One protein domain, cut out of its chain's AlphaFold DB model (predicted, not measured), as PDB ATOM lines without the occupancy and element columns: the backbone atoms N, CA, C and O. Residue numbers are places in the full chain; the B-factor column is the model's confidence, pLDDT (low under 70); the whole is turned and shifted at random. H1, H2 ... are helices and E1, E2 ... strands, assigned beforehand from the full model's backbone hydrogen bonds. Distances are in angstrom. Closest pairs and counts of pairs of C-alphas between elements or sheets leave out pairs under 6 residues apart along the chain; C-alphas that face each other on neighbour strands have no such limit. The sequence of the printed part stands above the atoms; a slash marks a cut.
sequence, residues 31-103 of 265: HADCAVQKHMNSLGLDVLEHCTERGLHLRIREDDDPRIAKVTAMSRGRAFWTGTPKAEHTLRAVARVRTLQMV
ATOM      1  N   HIS A  31      46.428 -25.280  19.944       91.81
ATOM      2  CA  HIS A  31      47.796 -25.526  20.406       91.81
ATOM      3  C   HIS A  31      47.916 -26.841  21.182       91.81
ATOM      4  O   HIS A  31      48.878 -27.582  20.985       91.81
ATOM      5  N   ALA A  32      46.937 -27.142  22.045       89.12
ATOM      6  CA  ALA A  32      46.878 -28.416  22.755       89.12
ATOM      7  C   ALA A  32      46.719 -29.582  21.774       89.12
ATOM      8  O   ALA A  32      47.430 -30.574  21.896       89.12
ATOM      9  N   ASP A  33      45.856 -29.421  20.771       89.69
ATOM     10  CA  ASP A  33      45.631 -30.407  19.719       89.69
ATOM     11  C   ASP A  33      46.924 -30.718  18.950       89.69
ATOM     12  O   ASP A  33      47.360 -31.867  18.882       89.69
ATOM     13  N   CYS A  34      47.629 -29.676  18.490       93.19
ATOM     14  CA  CYS A  34      48.917 -29.819  17.813       93.19
ATOM     15  C   CYS A  34      49.974 -30.503  18.700       93.19
ATOM     16  O   CYS A  34      50.698 -31.392  18.241       93.19
ATOM     17  N   ALA A  35      50.056 -30.127  19.981       93.06
ATOM     18  CA  ALA A  35      50.995 -30.724  20.927       93.06
ATOM     19  C   ALA A  35      50.689 -32.209  21.184       93.06
ATOM     20  O   ALA A  35      51.607 -33.034  21.177       93.06
ATOM     21  N   VAL A  36      49.413 -32.556  21.360       93.12
ATOM     22  CA  VAL A  36      48.953 -33.936  21.551       93.12
ATOM     23  C   VAL A  36      49.224 -34.764  20.306       93.12
ATOM     24  O   VAL A  36      49.830 -35.829  20.422       93.12
ATOM     25  N   GLN A  37      48.870 -34.265  19.121       94.88
ATOM     26  CA  GLN A  37      49.146 -34.947  17.861       94.88
ATOM     27  C   GLN A  37      50.645 -35.207  17.698       94.88
ATOM     28  O   GLN A  37      51.054 -36.329  17.409       94.88
ATOM     29  N   LYS A  38      51.484 -34.191  17.935       94.94
ATOM     30  CA  LYS A  38      52.943 -34.326  17.854       94.94
ATOM     31  C   LYS A  38      53.470 -35.358  18.854       94.94
ATOM     32  O   LYS A  38      54.311 -36.179  18.487       94.94
ATOM     33  N   HIS A  39      52.979 -35.338  20.093       93.50
ATOM     34  CA  HIS A  39      53.401 -36.282  21.124       93.50
ATOM     35  C   HIS A  39      52.982 -37.719  20.788       93.50
ATOM     36  O   HIS A  39      53.826 -38.613  20.804       93.50
ATOM     37  N   MET A  40      51.729 -37.947  20.389       95.12
ATOM     38  CA  MET A  40      51.247 -39.279  20.005       95.12
ATOM     39  C   MET A  40      51.957 -39.801  18.754       95.12
ATOM     40  O   MET A  40      52.408 -40.947  18.743       95.12
ATOM     41  N   ASN A  41      52.197 -38.937  17.764       92.88
ATOM     42  CA  ASN A  41      52.976 -39.292  16.581       92.88
ATOM     43  C   ASN A  41      54.411 -39.711  16.945       92.88
ATOM     44  O   ASN A  41      54.936 -40.640  16.335       92.88
ATOM     45  N   SER A  42      55.038 -39.078  17.947       91.38
ATOM     46  CA  SER A  42      56.372 -39.479  18.430       91.38
ATOM     47  C   SER A  42      56.384 -40.855  19.108       91.38
ATOM     48  O   SER A  42      57.404 -41.537  19.104       91.38
ATOM     49  N   LEU A  43      55.233 -41.298  19.621       91.62
ATOM     50  CA  LEU A  43      55.017 -42.653  20.130       91.62
ATOM     51  C   LEU A  43      54.568 -43.635  19.028       91.62
ATOM     52  O   LEU A  43      54.276 -44.797  19.319       91.62
ATOM     53  N   GLY A  44      54.501 -43.197  17.768       93.12
ATOM     54  CA  GLY A  44      54.002 -43.996  16.648       93.12
ATOM     55  C   GLY A  44      52.513 -44.338  16.750       93.12
ATOM     56  O   GLY A  44      52.098 -45.385  16.261       93.12
ATOM     57  N   LEU A  45      51.727 -43.480  17.403       94.88
ATOM     58  CA  LEU A  45      50.275 -43.591  17.508       94.88
ATOM     59  C   LEU A  45      49.617 -42.514  16.650       94.88
ATOM     60  O   LEU A  45      49.984 -41.342  16.737       94.88
ATOM     61  N   ASP A  46      48.612 -42.900  15.871       95.50
ATOM     62  CA  ASP A  46      47.795 -41.943  15.134       95.50
ATOM     63  C   ASP A  46      46.629 -41.507  16.024       95.50
ATOM     64  O   ASP A  46      45.866 -42.341  16.518       95.50
ATOM     65  N   VAL A  47      46.468 -40.202  16.225       96.38
ATOM     66  CA  VAL A  47      45.234 -39.654  16.799       96.38
ATOM     67  C   VAL A  47      44.194 -39.590  15.687       96.38
ATOM     68  O   VAL A  47      44.419 -38.937  14.671       96.38
ATOM     69  N   LEU A  48      43.085 -40.303  15.862       95.69
ATOM     70  CA  LEU A  48      41.967 -40.284  14.921       95.69
ATOM     71  C   LEU A  48      40.987 -39.168  15.277       95.69
ATOM     72  O   LEU A  48      40.563 -38.405  14.417       95.69
ATOM     73  N   GLU A  49      40.614 -39.102  16.556       94.50
ATOM     74  CA  GLU A  49      39.547 -38.240  17.063       94.50
ATOM     75  C   GLU A  49      39.803 -37.872  18.533       94.50
ATOM     76  O   GLU A  49      40.511 -38.579  19.259       94.50
ATOM     77  N   HIS A  50      39.169 -36.794  18.995       92.50
ATOM     78  CA  HIS A  50      39.125 -36.392  20.399       92.50
ATOM     79  C   HIS A  50      37.669 -36.224  20.855       92.50
ATOM     80  O   HIS A  50      36.853 -35.617  20.164       92.50
ATOM     81  N   CYS A  51      37.349 -36.749  22.038       91.81
ATOM     82  CA  CYS A  51      36.043 -36.651  22.680       91.81
ATOM     83  C   CYS A  51      36.227 -36.311  24.163       91.81
ATOM     84  O   CYS A  51      36.960 -36.998  24.870       91.81
ATOM     85  N   THR A  52      35.514 -35.306  24.667       85.94
ATOM     86  CA  THR A  52      35.621 -34.861  26.070       85.94
ATOM     87  C   THR A  52      35.284 -35.957  27.085       85.94
ATOM     88  O   THR A  52      35.894 -36.012  28.147       85.94
ATOM     89  N   GLU A  53      34.354 -36.856  26.761       88.00
ATOM     90  CA  GLU A  53      33.944 -37.951  27.652       88.00
ATOM     91  C   GLU A  53      34.855 -39.182  27.557       88.00
ATOM     92  O   GLU A  53      35.031 -39.909  28.534       88.00
ATOM     93  N   ARG A  54      35.413 -39.449  26.369       88.06
ATOM     94  CA  ARG A  54      36.144 -40.697  26.068       88.06
ATOM     95  C   ARG A  54      37.650 -40.503  25.902       88.06
ATOM     96  O   ARG A  54      38.369 -41.490  25.744       88.06
ATOM     97  N   GLY A  55      38.127 -39.266  25.935       92.69
ATOM     98  CA  GLY A  55      39.512 -38.901  25.678       92.69
ATOM     99  C   GLY A  55      39.881 -38.990  24.198       92.69
ATOM    100  O   GLY A  55      39.114 -38.602  23.320       92.69
ATOM    101  N   LEU A  56      41.083 -39.488  23.919       95.25
ATOM    102  CA  LEU A  56      41.626 -39.615  22.570       95.25
ATOM    103  C   LEU A  56      41.281 -40.973  21.973       95.25
ATOM    104  O   LEU A  56      41.410 -41.998  22.646       95.25
ATOM    105  N   HIS A  57      40.907 -40.984  20.700       95.50
ATOM    106  CA  HIS A  57      40.831 -42.194  19.898       95.50
ATOM    107  C   HIS A  57      42.178 -42.405  19.219       95.50
ATOM    108  O   HIS A  57      42.534 -41.692  18.281       95.50
ATOM    109  N   LEU A  58      42.947 -43.363  19.724       96.00
ATOM    110  CA  LEU A  58      44.295 -43.643  19.245       96.00
ATOM    111  C   LEU A  58      44.296 -44.912  18.407       96.00
ATOM    112  O   LEU A  58      43.616 -45.876  18.761       96.00
ATOM    113  N   ARG A  59      45.100 -44.931  17.344       95.31
ATOM    114  CA  ARG A  59      45.350 -46.104  16.507       95.31
ATOM    115  C   ARG A  59      46.833 -46.461  16.486       95.31
ATOM    116  O   ARG A  59      47.690 -45.608  16.289       95.31
ATOM    117  N   ILE A  60      47.108 -47.745  16.664       93.12
ATOM    118  CA  ILE A  60      48.423 -48.365  16.502       93.12
ATOM    119  C   ILE A  60      48.631 -48.676  15.019       93.12
ATOM    120  O   ILE A  60      47.720 -49.191  14.364       93.12
ATOM    121  N   ARG A  61      49.825 -48.387  14.497       91.06
ATOM    122  CA  ARG A  61      50.159 -48.586  13.080       91.06
ATOM    123  C   ARG A  61      50.204 -50.066  12.697       91.06
ATOM    124  O   ARG A  61      50.285 -50.950  13.555       91.06
ATOM    125  N   GLU A  62      50.070 -50.355  11.406       85.12
ATOM    126  CA  GLU A  62      50.002 -51.736  10.914       85.12
ATOM    127  C   GLU A  62      51.351 -52.458  10.974       85.12
ATOM    128  O   GLU A  62      51.415 -53.624  11.378       85.12
ATOM    129  N   ASP A  63      52.403 -51.712  10.670       86.31
ATOM    130  CA  ASP A  63      53.815 -52.076  10.565       86.31
ATOM    131  C   ASP A  63      54.602 -51.861  11.870       86.31
ATOM    132  O   ASP A  63      55.819 -51.691  11.864       86.31
ATOM    133  N   ASP A  64      53.902 -51.846  13.005       88.69
ATOM    134  CA  ASP A  64      54.504 -51.507  14.287       88.69
ATOM    135  C   ASP A  64      55.335 -52.650  14.918       88.69
ATOM    136  O   ASP A  64      55.244 -53.814  14.525       88.69
ATOM    137  N   ASP A  65      56.130 -52.325  15.943       86.62
ATOM    138  CA  ASP A  65      56.933 -53.268  16.719       86.62
ATOM    139  C   ASP A  65      56.053 -54.430  17.236       86.62
ATOM    140  O   ASP A  65      55.036 -54.191  17.901       86.62
ATOM    141  N   PRO A  66      56.436 -55.703  17.011       86.94
ATOM    142  CA  PRO A  66      55.649 -56.859  17.447       86.94
ATOM    143  C   PRO A  66      55.332 -56.882  18.952       86.94
ATOM    144  O   PRO A  66      54.315 -57.442  19.375       86.94
ATOM    145  N   ARG A  67      56.169 -56.256  19.790       84.38
ATOM    146  CA  ARG A  67      55.928 -56.123  21.235       84.38
ATOM    147  C   ARG A  67      54.761 -55.188  21.527       84.38
ATOM    148  O   ARG A  67      54.022 -55.444  22.478       84.38
ATOM    149  N   ILE A  68      54.560 -54.153  20.708       88.94
ATOM    150  CA  ILE A  68      53.387 -53.277  20.797       88.94
ATOM    151  C   ILE A  68      52.128 -54.098  20.521       88.94
ATOM    152  O   ILE A  68      51.224 -54.097  21.354       88.94
ATOM    153  N   ALA A  69      52.117 -54.900  19.452       85.94
ATOM    154  CA  ALA A  69      50.989 -55.784  19.146       85.94
ATOM    155  C   ALA A  69      50.650 -56.728  20.315       85.94
ATOM    156  O   ALA A  69      49.476 -56.927  20.637       85.94
ATOM    157  N   LYS A  70      51.669 -57.264  21.003       84.00
ATOM    158  CA  LYS A  70      51.493 -58.119  22.187       84.00
ATOM    159  C   LYS A  70      50.835 -57.380  23.355       84.00
ATOM    160  O   LYS A  70      49.889 -57.908  23.938       84.00
ATOM    161  N   VAL A  71      51.300 -56.177  23.708       82.31
ATOM    162  CA  VAL A  71      50.718 -55.414  24.835       82.31
ATOM    163  C   VAL A  71      49.342 -54.836  24.497       82.31
ATOM    164  O   VAL A  71      48.532 -54.604  25.394       82.31
ATOM    165  N   THR A  72      49.038 -54.662  23.211       85.19
ATOM    166  CA  THR A  72      47.755 -54.132  22.739       85.19
ATOM    167  C   THR A  72      46.759 -55.222  22.356       85.19
ATOM    168  O   THR A  72      45.607 -54.894  22.097       85.19
ATOM    169  N   ALA A  73      47.141 -56.505  22.357       83.50
ATOM    170  CA  ALA A  73      46.277 -57.626  21.962       83.50
ATOM    171  C   ALA A  73      44.968 -57.702  22.769       83.50
ATOM    172  O   ALA A  73      43.963 -58.237  22.305       83.50
ATOM    173  N   MET A  74      44.963 -57.150  23.986       72.06
ATOM    174  CA  MET A  74      43.763 -57.083  24.816       72.06
ATOM    175  C   MET A  74      42.791 -55.967  24.411       72.06
ATOM    176  O   MET A  74      41.627 -56.001  24.826       72.06
ATOM    177  N   SER A  75      43.240 -54.958  23.669       75.62
ATOM    178  CA  SER A  75      42.370 -53.965  23.042       75.62
ATOM    179  C   SER A  75      41.744 -54.626  21.814       75.62
ATOM    180  O   SER A  75      42.447 -55.194  20.987       75.62
ATOM    181  N   ARG A  76      40.409 -54.642  21.716       70.06
ATOM    182  CA  ARG A  76      39.703 -55.273  20.589       70.06
ATOM    183  C   ARG A  76      39.928 -54.445  19.320       70.06
ATOM    184  O   ARG A  76      39.120 -53.581  19.001       70.06
ATOM    185  N   GLY A  77      41.034 -54.708  18.630       77.94
ATOM    186  CA  GLY A  77      41.472 -53.978  17.443       77.94
ATOM    187  C   GLY A  77      42.679 -53.077  17.706       77.94
ATOM    188  O   GLY A  77      43.150 -52.931  18.833       77.94
ATOM    189  N   ARG A  78      43.188 -52.460  16.635       84.50
ATOM    190  CA  ARG A  78      44.337 -51.543  16.698       84.50
ATOM    191  C   ARG A  78      43.963 -50.128  17.140       84.50
ATOM    192  O   ARG A  78      44.850 -49.294  17.244       84.50
ATOM    193  N   ALA A  79      42.685 -49.853  17.397       92.56
ATOM    194  CA  ALA A  79      42.209 -48.550  17.837       92.56
ATOM    195  C   ALA A  79      41.515 -48.632  19.202       92.56
ATOM    196  O   ALA A  79      40.832 -49.615  19.501       92.56
ATOM    197  N   PHE A  80      41.720 -47.624  20.050       93.12
ATOM    198  CA  PHE A  80      41.149 -47.583  21.396       93.12
ATOM    199  C   PHE A  80      40.961 -46.150  21.912       93.12
ATOM    200  O   PHE A  80      41.699 -45.239  21.545       93.12
ATOM    201  N   TRP A  81      39.979 -45.967  22.798       94.06
ATOM    202  CA  TRP A  81      39.696 -44.700  23.480       94.06
ATOM    203  C   TRP A  81      40.424 -44.618  24.822       94.06
ATOM    204  O   TRP A  81      40.308 -45.550  25.621       94.06
ATOM    205  N   THR A  82      41.138 -43.524  25.103       93.31
ATOM    206  CA  THR A  82      41.977 -43.388  26.313       93.31
ATOM    207  C   THR A  82      41.205 -43.231  27.622       93.31
ATOM    208  O   THR A  82      41.793 -43.436  28.678       93.31
ATOM    209  N   GLY A  83      39.909 -42.917  27.592       90.12
ATOM    210  CA  GLY A  83      39.076 -42.654  28.776       90.12
ATOM    211  C   GLY A  83      38.730 -43.877  29.634       90.12
ATOM    212  O   GLY A  83      37.764 -43.840  30.390       90.12
ATOM    213  N   THR A  84      39.470 -44.983  29.511       86.50
ATOM    214  CA  THR A  84      39.272 -46.182  30.336       86.50
ATOM    215  C   THR A  84      40.582 -46.591  31.013       86.50
ATOM    216  O   THR A  84      41.635 -46.516  30.377       86.50
ATOM    217  N   PRO A  85      40.555 -47.131  32.249       85.56
ATOM    218  CA  PRO A  85      41.774 -47.570  32.940       85.56
ATOM    219  C   PRO A  85      42.612 -48.575  32.137       85.56
ATOM    220  O   PRO A  85      43.844 -48.566  32.175       85.56
ATOM    221  N   LYS A  86      41.939 -49.442  31.366       84.12
ATOM    222  CA  LYS A  86      42.591 -50.405  30.475       84.12
ATOM    223  C   LYS A  86      43.342 -49.703  29.344       84.12
ATOM    224  O   LYS A  86      44.484 -50.056  29.075       84.12
ATOM    225  N   ALA A  87      42.726 -48.709  28.711       87.31
ATOM    226  CA  ALA A  87      43.358 -47.948  27.643       87.31
ATOM    227  C   ALA A  87      44.528 -47.095  28.137       87.31
ATOM    228  O   ALA A  87      45.549 -47.024  27.457       87.31
ATOM    229  N   GLU A  88      44.433 -46.515  29.333       86.62
ATOM    230  CA  GLU A  88      45.576 -45.842  29.954       86.62
ATOM    231  C   GLU A  88      46.747 -46.800  30.181       86.62
ATOM    232  O   GLU A  88      47.900 -46.445  29.945       86.62
ATOM    233  N   HIS A  89      46.471 -48.026  30.640       82.94
ATOM    234  CA  HIS A  89      47.505 -49.044  30.800       82.94
ATOM    235  C   HIS A  89      48.143 -49.404  29.455       82.94
ATOM    236  O   HIS A  89      49.368 -49.426  29.359       82.94
ATOM    237  N   THR A  90      47.331 -49.606  28.413       87.81
ATOM    238  CA  THR A  90      47.818 -49.832  27.048       87.81
ATOM    239  C   THR A  90      48.700 -48.675  26.577       87.81
ATOM    240  O   THR A  90      49.814 -48.914  26.119       87.81
ATOM    241  N   LEU A  91      48.263 -47.424  26.752       90.44
ATOM    242  CA  LEU A  91      49.033 -46.238  26.372       90.44
ATOM    243  C   LEU A  91      50.372 -46.167  27.118       90.44
ATOM    244  O   LEU A  91      51.403 -45.936  26.493       90.44
ATOM    245  N   ARG A  92      50.380 -46.431  28.432       87.06
ATOM    246  CA  ARG A  92      51.616 -46.503  29.231       87.06
ATOM    247  C   ARG A  92      52.555 -47.600  28.728       87.06
ATOM    248  O   ARG A  92      53.756 -47.362  28.640       87.06
ATOM    249  N   ALA A  93      52.030 -48.776  28.385       85.50
ATOM    250  CA  ALA A  93      52.828 -49.881  27.857       85.50
ATOM    251  C   ALA A  93      53.447 -49.542  26.491       85.50
ATOM    252  O   ALA A  93      54.639 -49.770  26.293       85.50
ATOM    253  N   VAL A  94      52.677 -48.934  25.580       89.75
ATOM    254  CA  VAL A  94      53.190 -48.465  24.283       89.75
ATOM    255  C   VAL A  94      54.257 -47.392  24.479       89.75
ATOM    256  O   VAL A  94      55.367 -47.534  23.968       89.75
ATOM    257  N   ALA A  95      53.957 -46.353  25.263       88.25
ATOM    258  CA  ALA A  95      54.891 -45.265  25.533       88.25
ATOM    259  C   ALA A  95      56.208 -45.779  26.126       88.25
ATOM    260  O   ALA A  95      57.285 -45.339  25.727       88.25
ATOM    261  N   ARG A  96      56.125 -46.760  27.031       82.69
ATOM    262  CA  ARG A  96      57.280 -47.451  27.604       82.69
ATOM    263  C   ARG A  96      58.108 -48.148  26.524       82.69
ATOM    264  O   ARG A  96      59.280 -47.817  26.392       82.69
ATOM    265  N   VAL A  97      57.510 -49.024  25.708       83.94
ATOM    266  CA  VAL A  97      58.226 -49.721  24.616       83.94
ATOM    267  C   VAL A  97      58.949 -48.728  23.699       83.94
ATOM    268  O   VAL A  97      60.123 -48.924  23.391       83.94
ATOM    269  N   ARG A  98      58.285 -47.632  23.318       88.06
ATOM    270  CA  ARG A  98      58.864 -46.585  22.458       88.06
ATOM    271  C   ARG A  98      60.010 -45.836  23.102       88.06
ATOM    272  O   ARG A  98      61.061 -45.674  22.492       88.06
ATOM    273  N   THR A  99      59.817 -45.404  24.340       81.44
ATOM    274  CA  THR A  99      60.847 -44.670  25.077       81.44
ATOM    275  C   THR A  99      62.114 -45.514  25.175       81.44
ATOM    276  O   THR A  99      63.201 -45.012  24.921       81.44
ATOM    277  N   LEU A 100      61.981 -46.816  25.439       71.25
ATOM    278  CA  LEU A 100      63.122 -47.731  25.517       71.25
ATOM    279  C   LEU A 100      63.845 -47.922  24.187       71.25
ATOM    280  O   LEU A 100      65.060 -48.066  24.188       71.25
ATOM    281  N   GLN A 101      63.125 -47.919  23.060       79.31
ATOM    282  CA  GLN A 101      63.751 -47.970  21.732       79.31
ATOM    283  C   GLN A 101      64.620 -46.732  21.461       79.31
ATOM    284  O   GLN A 101      65.584 -46.820  20.707       79.31
ATOM    285  N   MET A 102      64.281 -45.583  22.058       76.94
ATOM    286  CA  MET A 102      65.016 -44.326  21.887       76.94
ATOM    287  C   MET A 102      66.223 -44.193  22.818       76.94
ATOM    288  O   MET A 102      67.106 -43.372  22.565       76.94
ATOM    289  N   VAL A 103      66.271 -44.961  23.909       70.25
ATOM    290  CA  VAL A 103      67.419 -44.949  24.813       70.25
ATOM    291  C   VAL A 103      68.589 -45.623  24.102       70.25
ATOM    292  O   VAL A 103      68.569 -46.822  23.834       70.25
TER     293      VAL A 103
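Overview. This is residues 31 to 103 of the 265 residues of the protein "Hypothetical protein" of Polarella glacialis (UniProt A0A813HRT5). A small antiparallel sheet of three strands has two helices over one face: H1 along the edge strand E1, and the long H3 slantwise over E2 and E3. The short H2 packs on H3 and only grazes the sheet. The printed part has 73 residues, with three named helices and three named strands that follow along the chain as H1 E1 E2 H2 E3 H3; the sheet's order is E1, E2, E3, and the class is mixed, helices and strands. The whole is compact, with a radius of gyration of the C-alphas of 11.6 A, and rounded, spanning 30 by 26 by 20 A.

Arrangement. E1, residues 45 to 51, and E2, residues 55 to 60, form a hairpin, with N 48 and O 57 within hydrogen-bond range at 2.8 A. On the other side of E2 is the edge strand E3, residues 79 to 81, antiparallel to it at 164 degrees, with N 58 and O 80 at 2.9 A. H1, residues 31 to 42, is on the sheet at a height of 9.9 A; its closest C-alphas to E1 are Gln 37 and Val 47, 6.2 A apart. H3, residues 85 to 102, lies on the same face at a height of 10.9 A, at 49 degrees to E2 on the local plane. H1 and H3 are near each other. H2, residues 66 to 72, touches residues 90 to 97 of H3 alone, at a shallow tilt of 21 degrees, opposite ways; the closest C-alphas, of Ile 68 and Val 94, are 5.9 A apart. H1 and H2 are apart. In H1, H2 and H3 every O i to N i+4 pair is within hydrogen-bond range.

Along the chain. H1 begins at C-alpha 31 (47.796, -25.526, 20.406) and is 16.5 A long. E1 measures 16.7 A, E2 15.9 A, E3 7.3 A and H2 9.9 A. H3, 25.9 A, ends at C-alpha 102 (65.016, -44.326, 21.887).

Size, cuts and confidence. The C-alphas farthest apart, of Glu 53 and Val 103, are 34.3 A apart. The printed part has no cut, no link is long, and no printed residue is under 70 in pLDDT.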